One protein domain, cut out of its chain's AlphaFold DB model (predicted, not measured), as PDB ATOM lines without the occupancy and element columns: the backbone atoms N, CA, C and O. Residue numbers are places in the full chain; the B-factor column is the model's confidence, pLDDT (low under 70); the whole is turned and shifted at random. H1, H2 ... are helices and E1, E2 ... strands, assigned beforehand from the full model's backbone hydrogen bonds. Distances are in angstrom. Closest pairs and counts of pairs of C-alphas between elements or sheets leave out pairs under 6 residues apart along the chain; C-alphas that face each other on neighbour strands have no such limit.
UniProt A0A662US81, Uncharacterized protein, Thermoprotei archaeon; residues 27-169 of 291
ATOM      1  N   GLU A  27     172.273 151.322 163.783       43.38
ATOM      2  CA  GLU A  27     171.450 152.476 163.407       43.38
ATOM      3  C   GLU A  27     170.739 152.990 164.670       43.38
ATOM      4  O   GLU A  27     169.778 152.386 165.156       43.38
ATOM      5  N   VAL A  28     171.263 154.083 165.231       40.75
ATOM      6  CA  VAL A  28     170.694 154.776 166.391       40.75
ATOM      7  C   VAL A  28     169.694 155.817 165.897       40.75
ATOM      8  O   VAL A  28     170.080 156.891 165.441       40.75
ATOM      9  N   SER A  29     168.403 155.503 165.998       53.81
ATOM     10  CA  SER A  29     167.317 156.419 165.633       53.81
ATOM     11  C   SER A  29     166.571 156.897 166.879       53.81
ATOM     12  O   SER A  29     166.355 156.131 167.819       53.81
ATOM     13  N   TYR A  30     166.206 158.179 166.910       53.25
ATOM     14  CA  TYR A  30     165.563 158.814 168.058       53.25
ATOM     15  C   TYR A  30     164.043 158.614 168.002       53.25
ATOM     16  O   TYR A  30     163.379 159.066 167.072       53.25
ATOM     17  N   THR A  31     163.487 157.943 169.011       58.91
ATOM     18  CA  THR A  31     162.046 157.649 169.113       58.91
ATOM     19  C   THR A  31     161.387 158.538 170.169       58.91
ATOM     20  O   THR A  31     161.967 158.691 171.246       58.91
ATOM     21  N   PRO A  32     160.182 159.094 169.923       62.78
ATOM     22  CA  PRO A  32     159.396 159.782 170.947       62.78
ATOM     23  C   PRO A  32     159.118 158.899 172.169       62.78
ATOM     24  O   PRO A  32     158.521 157.830 172.048       62.78
ATOM     25  N   ILE A  33     159.532 159.371 173.346       68.25
ATOM     26  CA  ILE A  33     159.316 158.699 174.636       68.25
ATOM     27  C   ILE A  33     158.154 159.323 175.408       68.25
ATOM     28  O   ILE A  33     157.428 158.593 176.074       68.25
ATOM     29  N   VAL A  34     157.948 160.641 175.283       73.81
ATOM     30  CA  VAL A  34     156.778 161.383 175.784       73.81
ATOM     31  C   VAL A  34     156.492 162.547 174.839       73.81
ATOM     32  O   VAL A  34     157.417 163.220 174.382       73.81
ATOM     33  N   ILE A  35     155.213 162.808 174.576       76.75
ATOM     34  CA  ILE A  35     154.729 163.994 173.857       76.75
ATOM     35  C   ILE A  35     153.814 164.780 174.794       76.75
ATOM     36  O   ILE A  35     152.952 164.196 175.443       76.75
ATOM     37  N   ILE A  36     153.967 166.100 174.849       80.56
ATOM     38  CA  ILE A  36     153.153 166.991 175.680       80.56
ATOM     39  C   ILE A  36     152.549 168.067 174.775       80.56
ATOM     40  O   ILE A  36     153.268 168.907 174.233       80.56
ATOM     41  N   ILE A  37     151.227 168.036 174.600       82.19
ATOM     42  CA  ILE A  37     150.460 169.089 173.930       82.19
ATOM     43  C   ILE A  37     150.156 170.161 174.979       82.19
ATOM     44  O   ILE A  37     149.359 169.931 175.885       82.19
ATOM     45  N   LEU A  38     150.763 171.340 174.877       82.38
ATOM     46  CA  LEU A  38     150.619 172.401 175.875       82.38
ATOM     47  C   LEU A  38     149.389 173.281 175.588       82.38
ATOM     48  O   LEU A  38     149.473 174.496 175.461       82.38
ATOM     49  N   ASN A  39     148.218 172.644 175.478       77.44
ATOM     50  CA  ASN A  39     146.956 173.260 175.050       77.44
ATOM     51  C   ASN A  39     146.096 173.852 176.189       77.44
ATOM     52  O   ASN A  39     144.925 174.176 175.968       77.44
ATOM     53  N   LYS A  40     146.630 173.985 177.412       84.94
ATOM     54  CA  LYS A  40     145.946 174.690 178.509       84.94
ATOM     55  C   LYS A  40     145.851 176.183 178.173       84.94
ATOM     56  O   LYS A  40     146.816 176.795 177.718       84.94
ATOM     57  N   ARG A  41     144.685 176.791 178.416       77.50
ATOM     58  CA  ARG A  41     144.464 178.228 178.181       77.50
ATOM     59  C   ARG A  41     145.500 179.058 178.953       77.50
ATOM     60  O   ARG A  41     145.732 178.794 180.128       77.50
ATOM     61  N   ASN A  42     146.053 180.076 178.291       82.31
ATOM     62  CA  ASN A  42     147.148 180.951 178.741       82.31
ATOM     63  C   ASN A  42     148.564 180.344 178.700       82.31
ATOM     64  O   ASN A  42     149.507 181.085 178.962       82.31
ATOM     65  N   VAL A  43     148.750 179.065 178.343       81.44
ATOM     66  CA  VAL A  43     150.099 178.529 178.092       81.44
ATOM     67  C   VAL A  43     150.617 179.046 176.750       81.44
ATOM     68  O   VAL A  43     149.895 179.052 175.753       81.44
ATOM     69  N   THR A  44     151.863 179.512 176.736       77.25
ATOM     70  CA  THR A  44     152.503 180.166 175.587       77.25
ATOM     71  C   THR A  44     153.948 179.706 175.416       77.25
ATOM     72  O   THR A  44     154.534 179.058 176.286       77.25
ATOM     73  N   THR A  45     154.540 180.046 174.272       73.19
ATOM     74  CA  THR A  45     155.962 179.854 173.984       73.19
ATOM     75  C   THR A  45     156.504 181.045 173.199       73.19
ATOM     76  O   THR A  45     155.747 181.719 172.502       73.19
ATOM     77  N   SER A  46     157.809 181.305 173.296       68.00
ATOM     78  CA  SER A  46     158.514 182.295 172.468       68.00
ATOM     79  C   SER A  46     158.953 181.748 171.095       68.00
ATOM     80  O   SER A  46     159.602 182.456 170.327       68.00
ATOM     81  N   ILE A  47     158.579 180.506 170.758       61.50
ATOM     82  CA  ILE A  47     158.841 179.862 169.461       61.50
ATOM     83  C   ILE A  47     157.754 180.237 168.437       61.50
ATOM     84  O   ILE A  47     156.581 179.897 168.615       61.50
ATOM     85  N   ASP A  48     158.146 180.879 167.332       56.66
ATOM     86  CA  ASP A  48     157.266 181.137 166.179       56.66
ATOM     87  C   ASP A  48     156.757 179.828 165.535       56.66
ATOM     88  O   ASP A  48     157.461 178.821 165.501       56.66
ATOM     89  N   ASN A  49     155.562 179.856 164.936       55.50
ATOM     90  CA  ASN A  49     154.896 178.721 164.274       55.50
ATOM     91  C   ASN A  49     155.680 178.107 163.093       55.50
ATOM     92  O   ASN A  49     155.252 177.100 162.528       55.50
ATOM     93  N   LYS A  50     156.796 178.718 162.683       49.06
ATOM     94  CA  LYS A  50     157.685 178.245 161.610       49.06
ATOM     95  C   LYS A  50     159.021 177.701 162.123       49.06
ATOM     96  O   LYS A  50     159.812 177.208 161.322       49.06
ATOM     97  N   LEU A  51     159.286 177.795 163.428       46.91
ATOM     98  CA  LEU A  51     160.539 177.372 164.043       46.91
ATOM     99  C   LEU A  51     160.380 176.045 164.793       46.91
ATOM    100  O   LEU A  51     159.358 175.755 165.414       46.91
ATOM    101  N   ILE A  52     161.448 175.253 164.745       58.88
ATOM    102  CA  ILE A  52     161.641 174.047 165.547       58.88
ATOM    103  C   ILE A  52     162.860 174.321 166.420       58.88
ATOM    104  O   ILE A  52     163.928 174.618 165.886       58.88
ATOM    105  N   LEU A  53     162.717 174.227 167.742       54.50
ATOM    106  CA  LEU A  53     163.866 174.237 168.647       54.50
ATOM    107  C   LEU A  53     164.155 172.814 169.110       54.50
ATOM    108  O   LEU A  53     163.262 172.118 169.590       54.50
ATOM    109  N   GLU A  54     165.407 172.391 168.992       62.88
ATOM    110  CA  GLU A  54     165.892 171.137 169.558       62.88
ATOM    111  C   GLU A  54     166.906 171.442 170.661       62.88
ATOM    112  O   GLU A  54     167.877 172.168 170.452       62.88
ATOM    113  N   PHE A  55     166.671 170.880 171.843       72.06
ATOM    114  CA  PHE A  55     167.567 170.971 172.989       72.06
ATOM    115  C   PHE A  55     168.079 169.579 173.348       72.06
ATOM    116  O   PHE A  55     167.318 168.611 173.329       72.06
ATOM    117  N   GLN A  56     169.333 169.476 173.778       74.94
ATOM    118  CA  GLN A  56     169.766 168.318 174.553       74.94
ATOM    119  C   GLN A  56     169.307 168.502 176.009       74.94
ATOM    120  O   GLN A  56     169.420 169.605 176.549       74.94
ATOM    121  N   SER A  57     168.788 167.450 176.648       76.25
ATOM    122  CA  SER A  57     168.509 167.485 178.087       76.25
ATOM    123  C   SER A  57     169.800 167.675 178.886       76.25
ATOM    124  O   SER A  57     170.833 167.077 178.577       76.25
ATOM    125  N   ILE A  58     169.725 168.480 179.948       78.81
ATOM    126  CA  ILE A  58     170.848 168.697 180.873       78.81
ATOM    127  C   ILE A  58     171.014 167.548 181.879       78.81
ATOM    128  O   ILE A  58     172.082 167.395 182.464       78.81
ATOM    129  N   LEU A  59     169.967 166.740 182.077       77.56
ATOM    130  CA  LEU A  59     169.987 165.567 182.953       77.56
ATOM    131  C   LEU A  59     170.384 164.291 182.209       77.56
ATOM    132  O   LEU A  59     170.939 163.375 182.817       77.56
ATOM    133  N   ASP A  60     170.124 164.226 180.903       80.75
ATOM    134  CA  ASP A  60     170.618 163.140 180.071       80.75
ATOM    135  C   ASP A  60     171.020 163.600 178.663       80.75
ATOM    136  O   ASP A  60     170.187 163.871 177.796       80.75
ATOM    137  N   SER A  61     172.329 163.572 178.407       77.00
ATOM    138  CA  SER A  61     172.958 163.867 177.116       77.00
ATOM    139  C   SER A  61     172.500 162.983 175.947       77.00
ATOM    140  O   SER A  61     172.906 163.233 174.819       77.00
ATOM    141  N   ASN A  62     171.704 161.942 176.203       75.88
ATOM    142  CA  ASN A  62     171.092 161.097 175.180       75.88
ATOM    143  C   ASN A  62     169.620 161.454 174.902       75.88
ATOM    144  O   ASN A  62     169.074 160.982 173.914       75.88
ATOM    145  N   ILE A  63     168.954 162.271 175.725       74.56
ATOM    146  CA  ILE A  63     167.536 162.614 175.526       74.56
ATOM    147  C   ILE A  63     167.421 163.992 174.889       74.56
ATOM    148  O   ILE A  63     167.813 164.998 175.486       74.56
ATOM    149  N   LYS A  64     166.877 164.035 173.675       71.56
ATOM    150  CA  LYS A  64     166.592 165.277 172.956       71.56
ATOM    151  C   LYS A  64     165.175 165.744 173.260       71.56
ATOM    152  O   LYS A  64     164.257 164.933 173.366       71.56
ATOM    153  N   ILE A  65     165.002 167.054 173.365       73.19
ATOM    154  CA  ILE A  65     163.729 167.722 173.615       73.19
ATOM    155  C   ILE A  65     163.464 168.628 172.421       73.19
ATOM    156  O   ILE A  65     164.086 169.682 172.282       73.19
ATOM    157  N   THR A  66     162.556 168.212 171.550       73.50
ATOM    158  CA  THR A  66     162.114 169.011 170.407       73.50
ATOM    159  C   THR A  66     160.870 169.792 170.815       73.50
ATOM    160  O   THR A  66     159.908 169.207 171.314       73.50
ATOM    161  N   MET A  67     160.863 171.103 170.596       66.50
ATOM    162  CA  MET A  67     159.678 171.944 170.727       66.50
ATOM    163  C   MET A  67     159.301 172.558 169.385       66.50
ATOM    164  O   MET A  67     160.148 173.067 168.650       66.50
ATOM    165  N   ILE A  68     158.005 172.508 169.096       67.12
ATOM    166  CA  ILE A  68     157.369 173.051 167.896       67.12
ATOM    167  C   ILE A  68     156.109 173.811 168.306       67.12
ATOM    168  O   ILE A  68     155.440 173.415 169.262       67.12
ATOM    169  N   THR A  69     155.739 174.849 167.564       61.56
ATOM    170  CA  THR A  69     154.448 175.531 167.751       61.56
ATOM    171  C   THR A  69     153.551 175.209 166.563       61.56
ATOM    172  O   THR A  69     153.937 175.431 165.417       61.56
ATOM    173  N   ARG A  70     152.359 174.656 166.813       61.62
ATOM    174  CA  ARG A  70     151.385 174.313 165.769       61.62
ATOM    175  C   ARG A  70     150.084 175.065 166.017       61.62
ATOM    176  O   ARG A  70     149.380 174.794 166.987       61.62
ATOM    177  N   ASN A  71     149.785 176.015 165.134       62.53
ATOM    178  CA  ASN A  71     148.618 176.899 165.198       62.53
ATOM    179  C   ASN A  71     148.511 177.609 166.569       62.53
ATOM    180  O   ASN A  71     147.450 177.648 167.187       62.53
ATOM    181  N   GLY A  72     149.641 178.119 167.069       64.06
ATOM    182  CA  GLY A  72     149.766 178.783 168.372       64.06
ATOM    183  C   GLY A  72     149.887 177.850 169.585       64.06
ATOM    184  O   GLY A  72     150.255 178.321 170.657       64.06
ATOM    185  N   ILE A  73     149.632 176.543 169.442       71.94
ATOM    186  CA  ILE A  73     149.770 175.572 170.538       71.94
ATOM    187  C   ILE A  73     151.211 175.037 170.576       71.94
ATOM    188  O   ILE A  73     151.653 174.454 169.581       71.94
ATOM    189  N   PRO A  74     151.948 175.165 171.697       74.81
ATOM    190  CA  PRO A  74     153.251 174.529 171.840       74.81
ATOM    191  C   PRO A  74     153.096 173.007 171.984       74.81
ATOM    192  O   PRO A  74     152.216 172.517 172.695       74.81
ATOM    193  N   ILE A  75     153.976 172.243 171.343       76.31
ATOM    194  CA  ILE A  75     154.087 170.792 171.503       76.31
ATOM    195  C   ILE A  75     155.542 170.470 171.835       76.31
ATOM    196  O   ILE A  75     156.452 170.833 171.090       76.31
ATOM    197  N   MET A  76     155.749 169.773 172.948       76.62
ATOM    198  CA  MET A  76     157.052 169.281 173.388       76.62
ATOM    199  C   MET A  76     157.150 167.776 173.133       76.62
ATOM    200  O   MET A  76     156.210 167.032 173.413       76.62
ATOM    201  N   ILE A  77     158.285 167.322 172.612       77.81
ATOM    202  CA  ILE A  77     158.557 165.922 172.291       77.81
ATOM    203  C   ILE A  77     159.897 165.544 172.918       77.81
ATOM    204  O   ILE A  77     160.947 166.021 172.491       77.81
ATOM    205  N   PHE A  78     159.872 164.664 173.914       75.38
ATOM    206  CA  PHE A  78     161.076 164.003 174.411       75.38
ATOM    207  C   PHE A  78     161.372 162.816 173.500       75.38
ATOM    208  O   PHE A  78     160.480 162.005 173.246       75.38
ATOM    209  N   THR A  79     162.610 162.678 173.032       70.38
ATOM    210  CA  THR A  79     163.053 161.539 172.219       70.38
ATOM    211  C   THR A  79     164.334 160.930 172.781       70.38
ATOM    212  O   THR A  79     165.215 161.647 173.256       70.38
ATOM    213  N   ALA A  80     164.445 159.605 172.719       66.44
ATOM    214  CA  ALA A  80     165.622 158.860 173.161       66.44
ATOM    215  C   ALA A  80     166.138 157.943 172.041       66.44
ATOM    216  O   ALA A  80     165.341 157.493 171.209       66.44
ATOM    217  N   PRO A  81     167.448 157.640 172.009       64.44
ATOM    218  CA  PRO A  81     168.022 156.719 171.046       64.44
ATOM    219  C   PRO A  81     167.467 155.303 171.232       64.44
ATOM    220  O   PRO A  81     167.413 154.758 172.333       64.44
ATOM    221  N   VAL A  82     167.087 154.676 170.129       59.91
ATOM    222  CA  VAL A  82     166.653 153.282 170.076       59.91
ATOM    223  C   VAL A  82     167.581 152.536 169.125       59.91
ATOM    224  O   VAL A  82     167.876 153.000 168.023       59.91
ATOM    225  N   GLY A  83     168.089 151.395 169.588       51.59
ATOM    226  CA  GLY A  83     168.971 150.516 168.833       51.59
ATOM    227  C   GLY A  83     168.160 149.485 168.058       51.59
ATOM    228  O   GLY A  83     167.516 148.613 168.655       51.59
ATOM    229  N   TYR A  84     168.213 149.568 166.730       54.53
ATOM    230  CA  TYR A  84     167.503 148.661 165.832       54.53
ATOM    231  C   TYR A  84     168.432 147.594 165.253       54.53
ATOM    232  O   TYR A  84     169.584 147.854 164.909       54.53
ATOM    233  N   ARG A  85     167.885 146.393 165.065       49.88
ATOM    234  CA  ARG A  85     168.427 145.367 164.174       49.88
ATOM    235  C   ARG A  85     167.564 145.306 162.927       49.88
ATOM    236  O   ARG A  85     166.342 145.197 163.016       49.88
ATOM    237  N   ILE A  86     168.216 145.341 161.772       53.31
ATOM    238  CA  ILE A  86     167.569 145.119 160.483       53.31
ATOM    239  C   ILE A  86     167.697 143.637 160.152       53.31
ATOM    240  O   ILE A  86     168.742 143.183 159.689       53.31
ATOM    241  N   ASP A  87     166.630 142.878 160.379       50.28
ATOM    242  CA  ASP A  87     166.514 141.543 159.801       50.28
ATOM    243  C   ASP A  87     166.095 141.700 158.329       50.28
ATOM    244  O   ASP A  87     165.116 142.387 158.028       50.28
ATOM    245  N   VAL A  88     166.867 141.121 157.403       53.34
ATOM    246  CA  VAL A  88     166.640 141.239 155.951       53.34
ATOM    247  C   VAL A  88     166.195 139.894 155.387       53.34
ATOM    248  O   VAL A  88     166.991 138.965 155.278       53.34
ATOM    249  N   THR A  89     164.932 139.809 154.978       49.62
ATOM    250  CA  THR A  89     164.358 138.614 154.347       49.62
ATOM    251  C   THR A  89     164.252 138.839 152.843       49.62
ATOM    252  O   THR A  89     163.672 139.835 152.411       49.62
ATOM    253  N   ILE A  90     164.778 137.922 152.028       51.00
ATOM    254  CA  ILE A  90     164.638 137.983 150.565       51.00
ATOM    255  C   ILE A  90     163.511 137.043 150.135       51.00
ATOM    256  O   ILE A  90     163.574 135.843 150.393       51.00
ATOM    257  N   ILE A  91     162.479 137.578 149.479       49.34
ATOM    258  CA  ILE A  91     161.351 136.796 148.956       49.34
ATOM    259  C   ILE A  91     161.154 137.156 147.486       49.34
ATOM    260  O   ILE A  91     160.671 138.244 147.185       49.34
ATOM    261  N   LYS A  92     161.495 136.230 146.577       54.31
ATOM    262  CA  LYS A  92     161.414 136.436 145.114       54.31
ATOM    263  C   LYS A  92     162.108 137.738 144.700       54.31
ATOM    264  O   LYS A  92     161.478 138.651 144.177       54.31
ATOM    265  N   ASP A  93     163.381 137.835 145.075       49.75
ATOM    266  CA  ASP A  93     164.293 138.957 144.809       49.75
ATOM    267  C   ASP A  93     163.932 140.299 145.487       49.75
ATOM    268  O   ASP A  93     164.765 141.204 145.558       49.75
ATOM    269  N   ILE A  94     162.756 140.409 146.116       38.53
ATOM    270  CA  ILE A  94     162.380 141.543 146.967       38.53
ATOM    271  C   ILE A  94     163.101 141.427 148.316       38.53
ATOM    272  O   ILE A  94     162.858 140.495 149.087       38.53
ATOM    273  N   LYS A  95     163.963 142.404 148.626       42.53
ATOM    274  CA  LYS A  95     164.616 142.560 149.938       42.53
ATOM    275  C   LYS A  95     163.678 143.273 150.917       42.53
ATOM    276  O   LYS A  95     163.552 144.493 150.882       42.53
ATOM    277  N   ILE A  96     163.054 142.521 151.818       43.28
ATOM    278  CA  ILE A  96     162.230 143.057 152.905       43.28
ATOM    279  C   ILE A  96     163.141 143.360 154.099       43.28
ATOM    280  O   ILE A  96     163.678 142.440 154.715       43.28
ATOM    281  N   LYS A  97     163.305 144.644 154.444       45.94
ATOM    282  CA  LYS A  97     163.923 145.072 155.708       45.94
ATOM    283  C   LYS A  97     162.864 145.113 156.813       45.94
ATOM    284  O   LYS A  97     161.965 145.950 156.763       45.94
ATOM    285  N   SER A  98     162.983 144.259 157.826       45.59
ATOM    286  CA  SER A  98     162.199 144.351 159.063       45.59
ATOM    287  C   SER A  98     163.050 144.937 160.191       45.59
ATOM    288  O   SER A  98     164.058 144.352 160.586       45.59
ATOM    289  N   TYR A  99     162.630 146.094 160.704       51.78
ATOM    290  CA  TYR A  99     163.312 146.821 161.774       51.78
ATOM    291  C   TYR A  99     162.799 146.339 163.130       51.78
ATOM    292  O   TYR A  99     161.659 146.614 163.511       51.78
ATOM    293  N   LYS A 100     163.639 145.608 163.861       52.19
ATOM    294  CA  LYS A 100     163.338 145.100 165.198       52.19
ATOM    295  C   LYS A 100     164.062 145.948 166.236       52.19
ATOM    296  O   LYS A 100     165.281 146.084 166.174       52.19
ATOM    297  N   ILE A 101     163.326 146.489 167.205       55.03
ATOM    298  CA  ILE A 101     163.928 147.119 168.385       55.03
ATOM    299  C   ILE A 101     164.685 146.035 169.163       55.03
ATOM    300  O   ILE A 101     164.108 145.001 169.503       55.03
ATOM    301  N   VAL A 102     165.977 146.261 169.402       55.53
ATOM    302  CA  VAL A 102     166.843 145.378 170.205       55.53
ATOM    303  C   VAL A 102     167.144 146.003 171.556       55.53
ATOM    304  O   VAL A 102     167.169 145.294 172.556       55.53
ATOM    305  N   ASN A 103     167.348 147.319 171.582       61.38
ATOM    306  CA  ASN A 103     167.587 148.073 172.799       61.38
ATOM    307  C   ASN A 103     166.795 149.384 172.759       61.38
ATOM    308  O   ASN A 103     166.811 150.081 171.745       61.38
ATOM    309  N   VAL A 104     166.131 149.726 173.858       62.12
ATOM    310  CA  VAL A 104     165.548 151.050 174.088       62.12
ATOM    311  C   VAL A 104     166.446 151.721 175.113       62.12
ATOM    312  O   VAL A 104     166.697 151.136 176.162       62.12
ATOM    313  N   TYR A 105     166.962 152.915 174.824       67.69
ATOM    314  CA  TYR A 105     167.785 153.618 175.799       67.69
ATOM    315  C   TYR A 105     166.965 153.990 177.037       67.69
ATOM    316  O   TYR A 105     166.035 154.790 176.943       67.69
ATOM    317  N   GLU A 106     167.329 153.441 178.192       71.50
ATOM    318  CA  GLU A 106     166.748 153.830 179.472       71.50
ATOM    319  C   GLU A 106     167.420 155.119 179.992       71.50
ATOM    320  O   GLU A 106     168.643 155.144 180.164       71.50
ATOM    321  N   PRO A 107     166.653 156.200 180.242       73.44
ATOM    322  CA  PRO A 107     167.136 157.421 180.877       73.44
ATOM    323  C   PRO A 107     167.932 157.175 182.164       73.44
ATOM    324  O   PRO A 107     167.474 156.468 183.060       73.44
ATOM    325  N   LYS A 108     169.069 157.869 182.320       79.81
ATOM    326  CA  LYS A 108     169.878 157.868 183.563       79.81
ATOM    327  C   LYS A 108     169.106 158.386 184.783       79.81
ATOM    328  O   LYS A 108     169.488 158.129 185.921       79.81
ATOM    329  N   VAL A 109     168.049 159.160 184.542       84.94
ATOM    330  CA  VAL A 109     167.162 159.750 185.546       84.94
ATOM    331  C   VAL A 109     165.727 159.290 185.313       84.94
ATOM    332  O   VAL A 109     165.303 159.103 184.176       84.94
ATOM    333  N   ASN A 110     164.943 159.152 186.382       89.06
ATOM    334  CA  ASN A 110     163.531 158.795 186.262       89.06
ATOM    335  C   ASN A 110     162.777 159.793 185.354       89.06
ATOM    336  O   ASN A 110     162.880 161.005 185.546       89.06
ATOM    337  N   LEU A 111     161.984 159.274 184.409       84.50
ATOM    338  CA  LEU A 111     161.251 160.048 183.397       84.50
ATOM    339  C   LEU A 111     160.366 161.164 183.986       84.50
ATOM    340  O   LEU A 111     160.253 162.236 183.394       84.50
ATOM    341  N   LYS A 112     159.794 160.953 185.178       92.50
ATOM    342  CA  LYS A 112     158.971 161.954 185.874       92.50
ATOM    343  C   LYS A 112     159.836 163.120 186.365       92.50
ATOM    344  O   LYS A 112     159.509 164.273 186.102       92.50
ATOM    345  N   LYS A 113     161.003 162.826 186.963       92.94
ATOM    346  CA  LYS A 113     161.995 163.850 187.346       92.94
ATOM    347  C   LYS A 113     162.546 164.593 186.125       92.94
ATOM    348  O   LYS A 113     162.665 165.812 186.172       92.94
ATOM    349  N   LEU A 114     162.859 163.875 185.044       91.00
ATOM    350  CA  LEU A 114     163.333 164.470 183.793       91.00
ATOM    351  C   LEU A 114     162.374 165.562 183.301       91.00
ATOM    352  O   LEU A 114     162.786 166.692 183.072       91.00
ATOM    353  N   ILE A 115     161.091 165.225 183.174       92.06
ATOM    354  CA  ILE A 115     160.074 166.129 182.628       92.06
ATOM    355  C   ILE A 115     159.802 167.307 183.566       92.06
ATOM    356  O   ILE A 115     159.684 168.433 183.092       92.06
ATOM    357  N   PHE A 116     159.778 167.072 184.880       95.19
ATOM    358  CA  PHE A 116     159.654 168.117 185.900       95.19
ATOM    359  C   PHE A 116     160.764 169.180 185.780       95.19
ATOM    360  O   PHE A 116     160.494 170.366 185.592       95.19
ATOM    361  N   GLU A 117     162.027 168.748 185.812       93.00
ATOM    362  CA  GLU A 117     163.203 169.632 185.791       93.00
ATOM    363  C   GLU A 117     163.365 170.352 184.437       93.00
ATOM    364  O   GLU A 117     163.729 171.528 184.390       93.00
ATOM    365  N   GLU A 118     163.059 169.680 183.323       91.06
ATOM    366  CA  GLU A 118     163.149 170.266 181.979       91.06
ATOM    367  C   GLU A 118     162.018 171.274 181.698       91.06
ATOM    368  O   GLU A 118     162.275 172.321 181.099       91.06
ATOM    369  N   LEU A 119     160.797 171.040 182.200       92.56
ATOM    370  CA  LEU A 119     159.722 172.043 182.180       92.56
ATOM    371  C   LEU A 119     160.108 173.278 183.007       92.56
ATOM    372  O   LEU A 119     160.011 174.399 182.503       92.56
ATOM    373  N   HIS A 120     160.634 173.095 184.226       93.44
ATOM    374  CA  HIS A 120     161.171 174.203 185.023       93.44
ATOM    375  C   HIS A 120     162.289 174.962 184.303       93.44
ATOM    376  O   HIS A 120     162.306 176.192 184.340       93.44
ATOM    377  N   ARG A 121     163.222 174.264 183.639       87.44
ATOM    378  CA  ARG A 121     164.309 174.900 182.879       87.44
ATOM    379  C   ARG A 121     163.763 175.782 181.757       87.44
ATOM    380  O   ARG A 121     164.227 176.907 181.599       87.44
ATOM    381  N   LEU A 122     162.774 175.300 181.005       85.19
ATOM    382  CA  LEU A 122     162.185 176.032 179.878       85.19
ATOM    383  C   LEU A 122     161.289 177.203 180.322       85.19
ATOM    384  O   LEU A 122     161.244 178.216 179.624       85.19
ATOM    385  N   LEU A 123     160.654 177.115 181.496       84.75
ATOM    386  CA  LEU A 123     159.966 178.242 182.141       84.75
ATOM    387  C   LEU A 123     160.962 179.298 182.647       84.75
ATOM    388  O   LEU A 123     160.836 180.470 182.306       84.75
ATOM    389  N   ARG A 124     162.013 178.895 183.381       85.81
ATOM    390  CA  ARG A 124     163.082 179.805 183.856       85.81
ATOM    391  C   ARG A 124     163.833 180.495 182.710       85.81
ATOM    392  O   ARG A 124     164.335 181.599 182.890       85.81
ATOM    393  N   ALA A 125     163.899 179.860 181.541       78.62
ATOM    394  CA  ALA A 125     164.482 180.420 180.324       78.62
ATOM    395  C   ALA A 125     163.523 181.326 179.517       78.62
ATOM    396  O   ALA A 125     163.931 181.849 178.484       78.62
ATOM    397  N   ASN A 126     162.266 181.510 179.948       77.25
ATOM    398  CA  ASN A 126     161.204 182.209 179.204       77.25
ATOM    399  C   ASN A 126     160.946 181.631 177.789       77.25
ATOM    400  O   ASN A 126     160.558 182.341 176.856       77.25
ATOM    401  N   ILE A 127     161.169 180.323 177.622       77.69
ATOM    402  CA  ILE A 127     160.869 179.580 176.387       77.69
ATOM    403  C   ILE A 127     159.427 179.050 176.431       77.69
ATOM    404  O   ILE A 127     158.748 178.992 175.404       77.69
ATOM    405  N   LEU A 128     158.936 178.727 177.630       79.69
ATOM    406  CA  LEU A 128     157.523 178.507 177.938       79.69
ATOM    407  C   LEU A 128     157.016 179.574 178.912       79.69
ATOM    408  O   LEU A 128     157.790 180.128 179.690       79.69
ATOM    409  N   GLY A 129     155.705 179.806 178.906       84.69
ATOM    410  CA  GLY A 129     155.001 180.630 179.889       84.69
ATOM    411  C   GLY A 129     153.602 180.085 180.186       84.69
ATOM    412  O   GLY A 129     153.068 179.282 179.425       84.69
ATOM    413  N   GLY A 130     153.004 180.508 181.302       85.75
ATOM    414  CA  GLY A 130     151.600 180.219 181.640       85.75
ATOM    415  C   GLY A 130     151.296 178.851 182.268       85.75
ATOM    416  O   GLY A 130     150.145 178.615 182.632       85.75
ATOM    417  N   LEU A 131     152.293 177.978 182.436       91.38
ATOM    418  CA  LEU A 131     152.203 176.812 183.329       91.38
ATOM    419  C   LEU A 131     152.465 177.253 184.775       91.38
ATOM    420  O   LEU A 131     153.381 178.045 185.008       91.38
ATOM    421  N   ASN A 132     151.700 176.733 185.736       92.81
ATOM    422  CA  ASN A 132     152.009 176.862 187.165       92.81
ATOM    423  C   ASN A 132     152.706 175.600 187.709       92.81
ATOM    424  O   ASN A 132     152.814 174.588 187.018       92.81
ATOM    425  N   GLU A 133     153.165 175.649 188.961       94.00
ATOM    426  CA  GLU A 133     153.799 174.506 189.640       94.00
ATOM    427  C   GLU A 133     152.915 173.245 189.592       94.00
ATOM    428  O   GLU A 133     153.384 172.165 189.245       94.00
ATOM    429  N   GLU A 134     151.610 173.391 189.846       95.31
ATOM    430  CA  GLU A 134     150.631 172.294 189.830       95.31
ATOM    431  C   GLU A 134     150.486 171.643 188.444       95.31
ATOM    432  O   GLU A 134     150.252 170.436 188.359       95.31
ATOM    433  N   ASP A 135     150.649 172.403 187.355       94.56
ATOM    434  CA  ASP A 135     150.675 171.878 185.988       94.56
ATOM    435  C   ASP A 135     151.906 170.993 185.768       94.56
ATOM    436  O   ASP A 135     151.771 169.865 185.298       94.56
ATOM    437  N   ILE A 136     153.099 171.480 186.131       96.00
ATOM    438  CA  ILE A 136     154.373 170.748 185.991       96.00
ATOM    439  C   ILE A 136     154.321 169.453 186.810       96.00
ATOM    440  O   ILE A 136     154.678 168.372 186.332       96.00
ATOM    441  N   ASP A 137     153.834 169.561 188.042       96.12
ATOM    442  CA  ASP A 137     153.719 168.467 188.997       96.12
ATOM    443  C   ASP A 137     152.644 167.451 188.546       96.12
ATOM    444  O   ASP A 137     152.830 166.242 188.674       96.12
ATOM    445  N   SER A 138     151.560 167.903 187.901       96.31
ATOM    446  CA  SER A 138     150.558 167.021 187.277       96.31
ATOM    447  C   SER A 138     151.105 166.293 186.047       96.31
ATOM    448  O   SER A 138     151.006 165.069 185.965       96.31
ATOM    449  N   ILE A 139     151.706 167.030 185.104       95.06
ATOM    450  CA  ILE A 139     152.276 166.509 183.851       95.06
ATOM    451  C   ILE A 139     153.371 165.477 184.144       95.06
ATOM    452  O   ILE A 139     153.378 164.395 183.556       95.06
ATOM    453  N   SER A 140     154.281 165.772 185.074       95.19
ATOM    454  CA  SER A 140     155.361 164.850 185.441       95.19
ATOM    455  C   SER A 140     154.850 163.590 186.148       95.19
ATOM    456  O   SER A 140     155.314 162.494 185.834       95.19
ATOM    457  N   LYS A 141     153.845 163.686 187.034       95.62
ATOM    458  CA  LYS A 141     153.250 162.513 187.707       95.62
ATOM    459  C   LYS A 141     152.611 161.515 186.742       95.62
ATOM    460  O   LYS A 141     152.703 160.312 186.994       95.62
ATOM    461  N   ILE A 142     152.020 161.979 185.641       89.69
ATOM    462  CA  ILE A 142     151.390 161.128 184.614       89.69
ATOM    463  C   ILE A 142     152.329 160.746 183.454       89.69
ATOM    464  O   ILE A 142     151.891 160.071 182.522       89.69
ATOM    465  N   ALA A 143     153.600 161.162 183.486       82.69
ATOM    466  CA  ALA A 143     154.551 160.904 182.409       82.69
ATOM    467  C   ALA A 143     155.115 159.478 182.429       82.69
ATOM    468  O   ALA A 143     155.757 159.048 183.389       82.69
ATOM    469  N   GLU A 144     154.889 158.750 181.338       77.75
ATOM    470  CA  GLU A 144     155.228 157.335 181.169       77.75
ATOM    471  C   GLU A 144     155.666 157.060 179.723       77.75
ATOM    472  O   GLU A 144     155.439 157.872 178.828       77.75
ATOM    473  N   TRP A 145     156.317 155.924 179.479       70.56
ATOM    474  CA  TRP A 145     156.857 155.589 178.159       70.56
ATOM    475  C   TRP A 145     155.772 155.466 177.081       70.56
ATOM    476  O   TRP A 145     154.852 154.657 177.187       70.56
ATOM    477  N   GLY A 146     155.911 156.252 176.013       62.53
ATOM    478  CA  GLY A 146     154.941 156.364 174.923       62.53
ATOM    479  C   GLY A 146     153.736 157.261 175.238       62.53
ATOM    480  O   GLY A 146     152.828 157.346 174.410       62.53
ATOM    481  N   ALA A 147     153.703 157.926 176.399       70.12
ATOM    482  CA  ALA A 147     152.580 158.770 176.792       70.12
ATOM    483  C   ALA A 147     152.446 160.012 175.896       70.12
ATOM    484  O   ALA A 147     153.420 160.709 175.598       70.12
ATOM    485  N   ILE A 148     151.202 160.328 175.540       75.50
ATOM    486  CA  ILE A 148     150.807 161.634 175.014       75.50
ATOM    487  C   ILE A 148     150.039 162.332 176.126       75.50
ATOM    488  O   ILE A 148     149.054 161.784 176.612       75.50
ATOM    489  N   ILE A 149     150.466 163.519 176.531       78.50
ATOM    490  CA  ILE A 149     149.844 164.302 177.599       78.50
ATOM    491  C   ILE A 149     149.170 165.528 176.988       78.50
ATOM    492  O   ILE A 149     149.761 166.205 176.150       78.50
ATOM    493  N   ALA A 150     147.946 165.827 177.418       78.88
ATOM    494  CA  ALA A 150     147.220 167.031 177.022       78.88
ATOM    495  C   ALA A 150     146.321 167.535 178.156       78.88
ATOM    496  O   ALA A 150     145.947 166.777 179.056       78.88
ATOM    497  N   TYR A 151     145.942 168.810 178.093       85.25
ATOM    498  CA  TYR A 151     144.963 169.410 178.994       85.25
ATOM    499  C   TYR A 151     143.555 169.249 178.411       85.25
ATOM    500  O   TYR A 151     143.221 169.851 177.388       85.25
ATOM    501  N   VAL A 152     142.715 168.429 179.042       81.38
ATOM    502  CA  VAL A 152     141.366 168.108 178.552       81.38
ATOM    503  C   VAL A 152     140.378 168.110 179.718       81.38
ATOM    504  O   VAL A 152     140.669 167.609 180.802       81.38
ATOM    505  N   ASN A 153     139.196 168.695 179.505       84.44
ATOM    506  CA  ASN A 153     138.125 168.818 180.507       84.44
ATOM    507  C   ASN A 153     138.580 169.428 181.855       84.44
ATOM    508  O   ASN A 153     138.041 169.086 182.900       84.44
ATOM    509  N   GLY A 154     139.571 170.330 181.832       85.81
ATOM    510  CA  GLY A 154     140.076 171.017 183.029       85.81
ATOM    511  C   GLY A 154     141.216 170.312 183.773       85.81
ATOM    512  O   GLY A 154     141.572 170.756 184.857       85.81
ATOM    513  N   SER A 155     141.801 169.242 183.222       91.81
ATOM    514  CA  SER A 155     142.921 168.523 183.852       91.81
ATOM    515  C   SER A 155     143.960 168.051 182.835       91.81
ATOM    516  O   SER A 155     143.633 167.796 181.675       91.81
ATOM    517  N   TRP A 156     145.214 167.910 183.270       93.25
ATOM    518  CA  TRP A 156     146.238 167.198 182.504       93.25
ATOM    519  C   TRP A 156     146.006 165.695 182.601       93.25
ATOM    520  O   TRP A 156     145.853 165.158 183.697       93.25
ATOM    521  N   ARG A 157     146.000 165.009 181.458       90.19
ATOM    522  CA  ARG A 157     145.844 163.552 181.399       90.19
ATOM    523  C   ARG A 157     146.629 162.947 180.244       90.19
ATOM    524  O   ARG A 157     146.924 163.634 179.265       90.19
ATOM    525  N   GLN A 158     146.915 161.649 180.346       78.88
ATOM    526  CA  GLN A 158     147.295 160.872 179.173       78.88
ATOM    527  C   GLN A 158     146.104 160.820 178.199       78.88
ATOM    528  O   GLN A 158     144.961 160.632 178.624       78.88
ATOM    529  N   VAL A 159     146.364 160.993 176.904       64.88
ATOM    530  CA  VAL A 159     145.369 160.950 175.823       64.88
ATOM    531  C   VAL A 159     145.763 159.921 174.768       64.88
ATOM    532  O   VAL A 159     146.939 159.620 174.567       64.88
ATOM    533  N   THR A 160     144.773 159.366 174.071       60.03
ATOM    534  CA  THR A 160     145.038 158.392 172.996       60.03
ATOM    535  C   THR A 160     145.617 159.069 171.750       60.03
ATOM    536  O   THR A 160     145.404 160.258 171.517       60.03
ATOM    537  N   SER A 161     146.276 158.308 170.871       54.12
ATOM    538  CA  SER A 161     146.725 158.818 169.564       54.12
ATOM    539  C   SER A 161     145.566 159.319 168.686       54.12
ATOM    540  O   SER A 161     145.733 160.283 167.941       54.12
ATOM    541  N   HIS A 162     144.371 158.735 168.816       52.81
ATOM    542  CA  HIS A 162     143.155 159.221 168.157       52.81
ATOM    543  C   HIS A 162     142.691 160.577 168.718       52.81
ATOM    544  O   HIS A 162     142.311 161.471 167.962       52.81
ATOM    545  N   GLU A 163     142.768 160.760 170.037       54.56
ATOM    546  CA  GLU A 163     142.448 162.022 170.710       54.56
ATOM    547  C   GLU A 163     143.491 163.112 170.406       54.56
ATOM    548  O   GLU A 163     143.103 164.238 170.108       54.56
ATOM    549  N   TYR A 164     144.785 162.773 170.336       57.94
ATOM    550  CA  TYR A 164     145.847 163.642 169.801       57.94
ATOM    551  C   TYR A 164     145.556 164.092 168.360       57.94
ATOM    552  O   TYR A 164     145.655 165.282 168.046       57.94
ATOM    553  N   ILE A 165     145.165 163.164 167.475       53.22
ATOM    554  CA  ILE A 165     144.792 163.507 166.096       53.22
ATOM    555  C   ILE A 165     143.606 164.473 166.113       53.22
ATOM    556  O   ILE A 165     143.698 165.519 165.488       53.22
ATOM    557  N   ARG A 166     142.543 164.190 166.879       55.88
ATOM    558  CA  ARG A 166     141.361 165.064 166.981       55.88
ATOM    559  C   ARG A 166     141.697 166.460 167.517       55.88
ATOM    560  O   ARG A 166     141.275 167.452 166.926       55.88
ATOM    561  N   LEU A 167     142.466 166.550 168.605       55.91
ATOM    562  CA  LEU A 167     142.912 167.819 169.197       55.91
ATOM    563  C   LEU A 167     143.749 168.649 168.214       55.91
ATOM    564  O   LEU A 167     143.681 169.872 168.240       55.91
ATOM    565  N   THR A 168     144.500 167.993 167.324       51.41
ATOM    566  CA  THR A 168     145.367 168.654 166.336       51.41
ATOM    567  C   THR A 168     144.813 168.659 164.900       51.41
ATOM    568  O   THR A 168     145.507 169.093 163.977       51.41
ATOM    569  N   SER A 169     143.571 168.202 164.692       50.97
ATOM    570  CA  SER A 169     142.830 168.270 163.420       50.97
ATOM    571  C   SER A 169     141.651 169.242 163.461       50.97
ATOM    572  O   SER A 169     141.163 169.630 162.409       50.97
TER     573      SER A 169
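AT A GLANCE: This is residues 27 to 169 of the 291 residues of an uncharacterized protein of Thermoprotei archaeon (UniProt A0A662US81). A strongly twisted sheet makes the body, with the helical hairpin of H1 and H2 over one face and H3 over the other; from it the far part of E4, paired with E5, reaches out as a long two-stranded arm whose tip, residues 90 to 95, sticks out free. The printed part has 143 residues, with seven named strands and three named helices in the order E1 E2 E3 E4 E5 H1 H2 E6 E7 H3, of mixed class. The branched sheet is mixed: E1 and E6 are parallel, its other neighbour pairs antiparallel. The whole is only just compact, close to loose, with a radius of gyration of the C-alphas of 17.1 A, and spans 57 by 34 by 28 A.

HOW THE PARTS SIT: Start at E4, residues 73 to 91, which bends by 71 degrees at residue 83. On one side of it find E1, residues 27 to 37, antiparallel, with N 31 and O 80 within hydrogen-bond range at 2.9 A. On the other side are E3, residues 64 to 70, antiparallel, with N 66 and O 77 at 2.9 A, and E5, residues 94 to 104, antiparallel, with N 87 and O 98 at 3.0 A. E2, residues 52 to 56, forms a hairpin with E3, with N 55 and O 65 at 2.9 A. E2 to E5 are a meander, each strand the antiparallel neighbour of the one before; E1 to E4 are a Greek key, a meander of three with E1 the antiparallel neighbour of E4. E6, residues 147 to 152, is parallel to E1, with N 37 and O 149 at 2.8 A, and forms a hairpin with E7, residues 155 to 158, with N 150 and O 157 at 3.0 A. H1, residues 111 to 124, is on the sheet at a height of 10.2 A. H2, residues 133 to 141, is on the same face over E6 and E7; it touches H1 at a shallow tilt of 28 degrees, opposite ways, the closest C-alphas being those of Lys 112 and Ser 140, 4.6 A. H3, residues 161 to 169, is on the opposite face, height 9.2 A, apart from H1 and H2. In H1, H2 and H3 every O i to N i+4 pair is within hydrogen-bond range.

IN THESE COORDINATES: Find C-alpha 27 at (171.450, 152.476, 163.407), where E1 begins its 28.8 A. E4 runs 45.9 A to C-alpha 91 at (161.351, 136.796, 148.956), E5 28.9 A, H1 19.8 A and E3 19.1 A. H3 ends at C-alpha 169, (142.830, 168.270, 163.420).

THE WHOLE: The C-alphas farthest apart, of Lys 92 and Asn 132, are 59.1 A apart. The printed part has no cut, and the link from E1 to E2 is long, 14 residues. Mean pLDDT of the printed part is 71.4; look for values under 70 at 60 residues, among them 80 to 105 and 159 to 169.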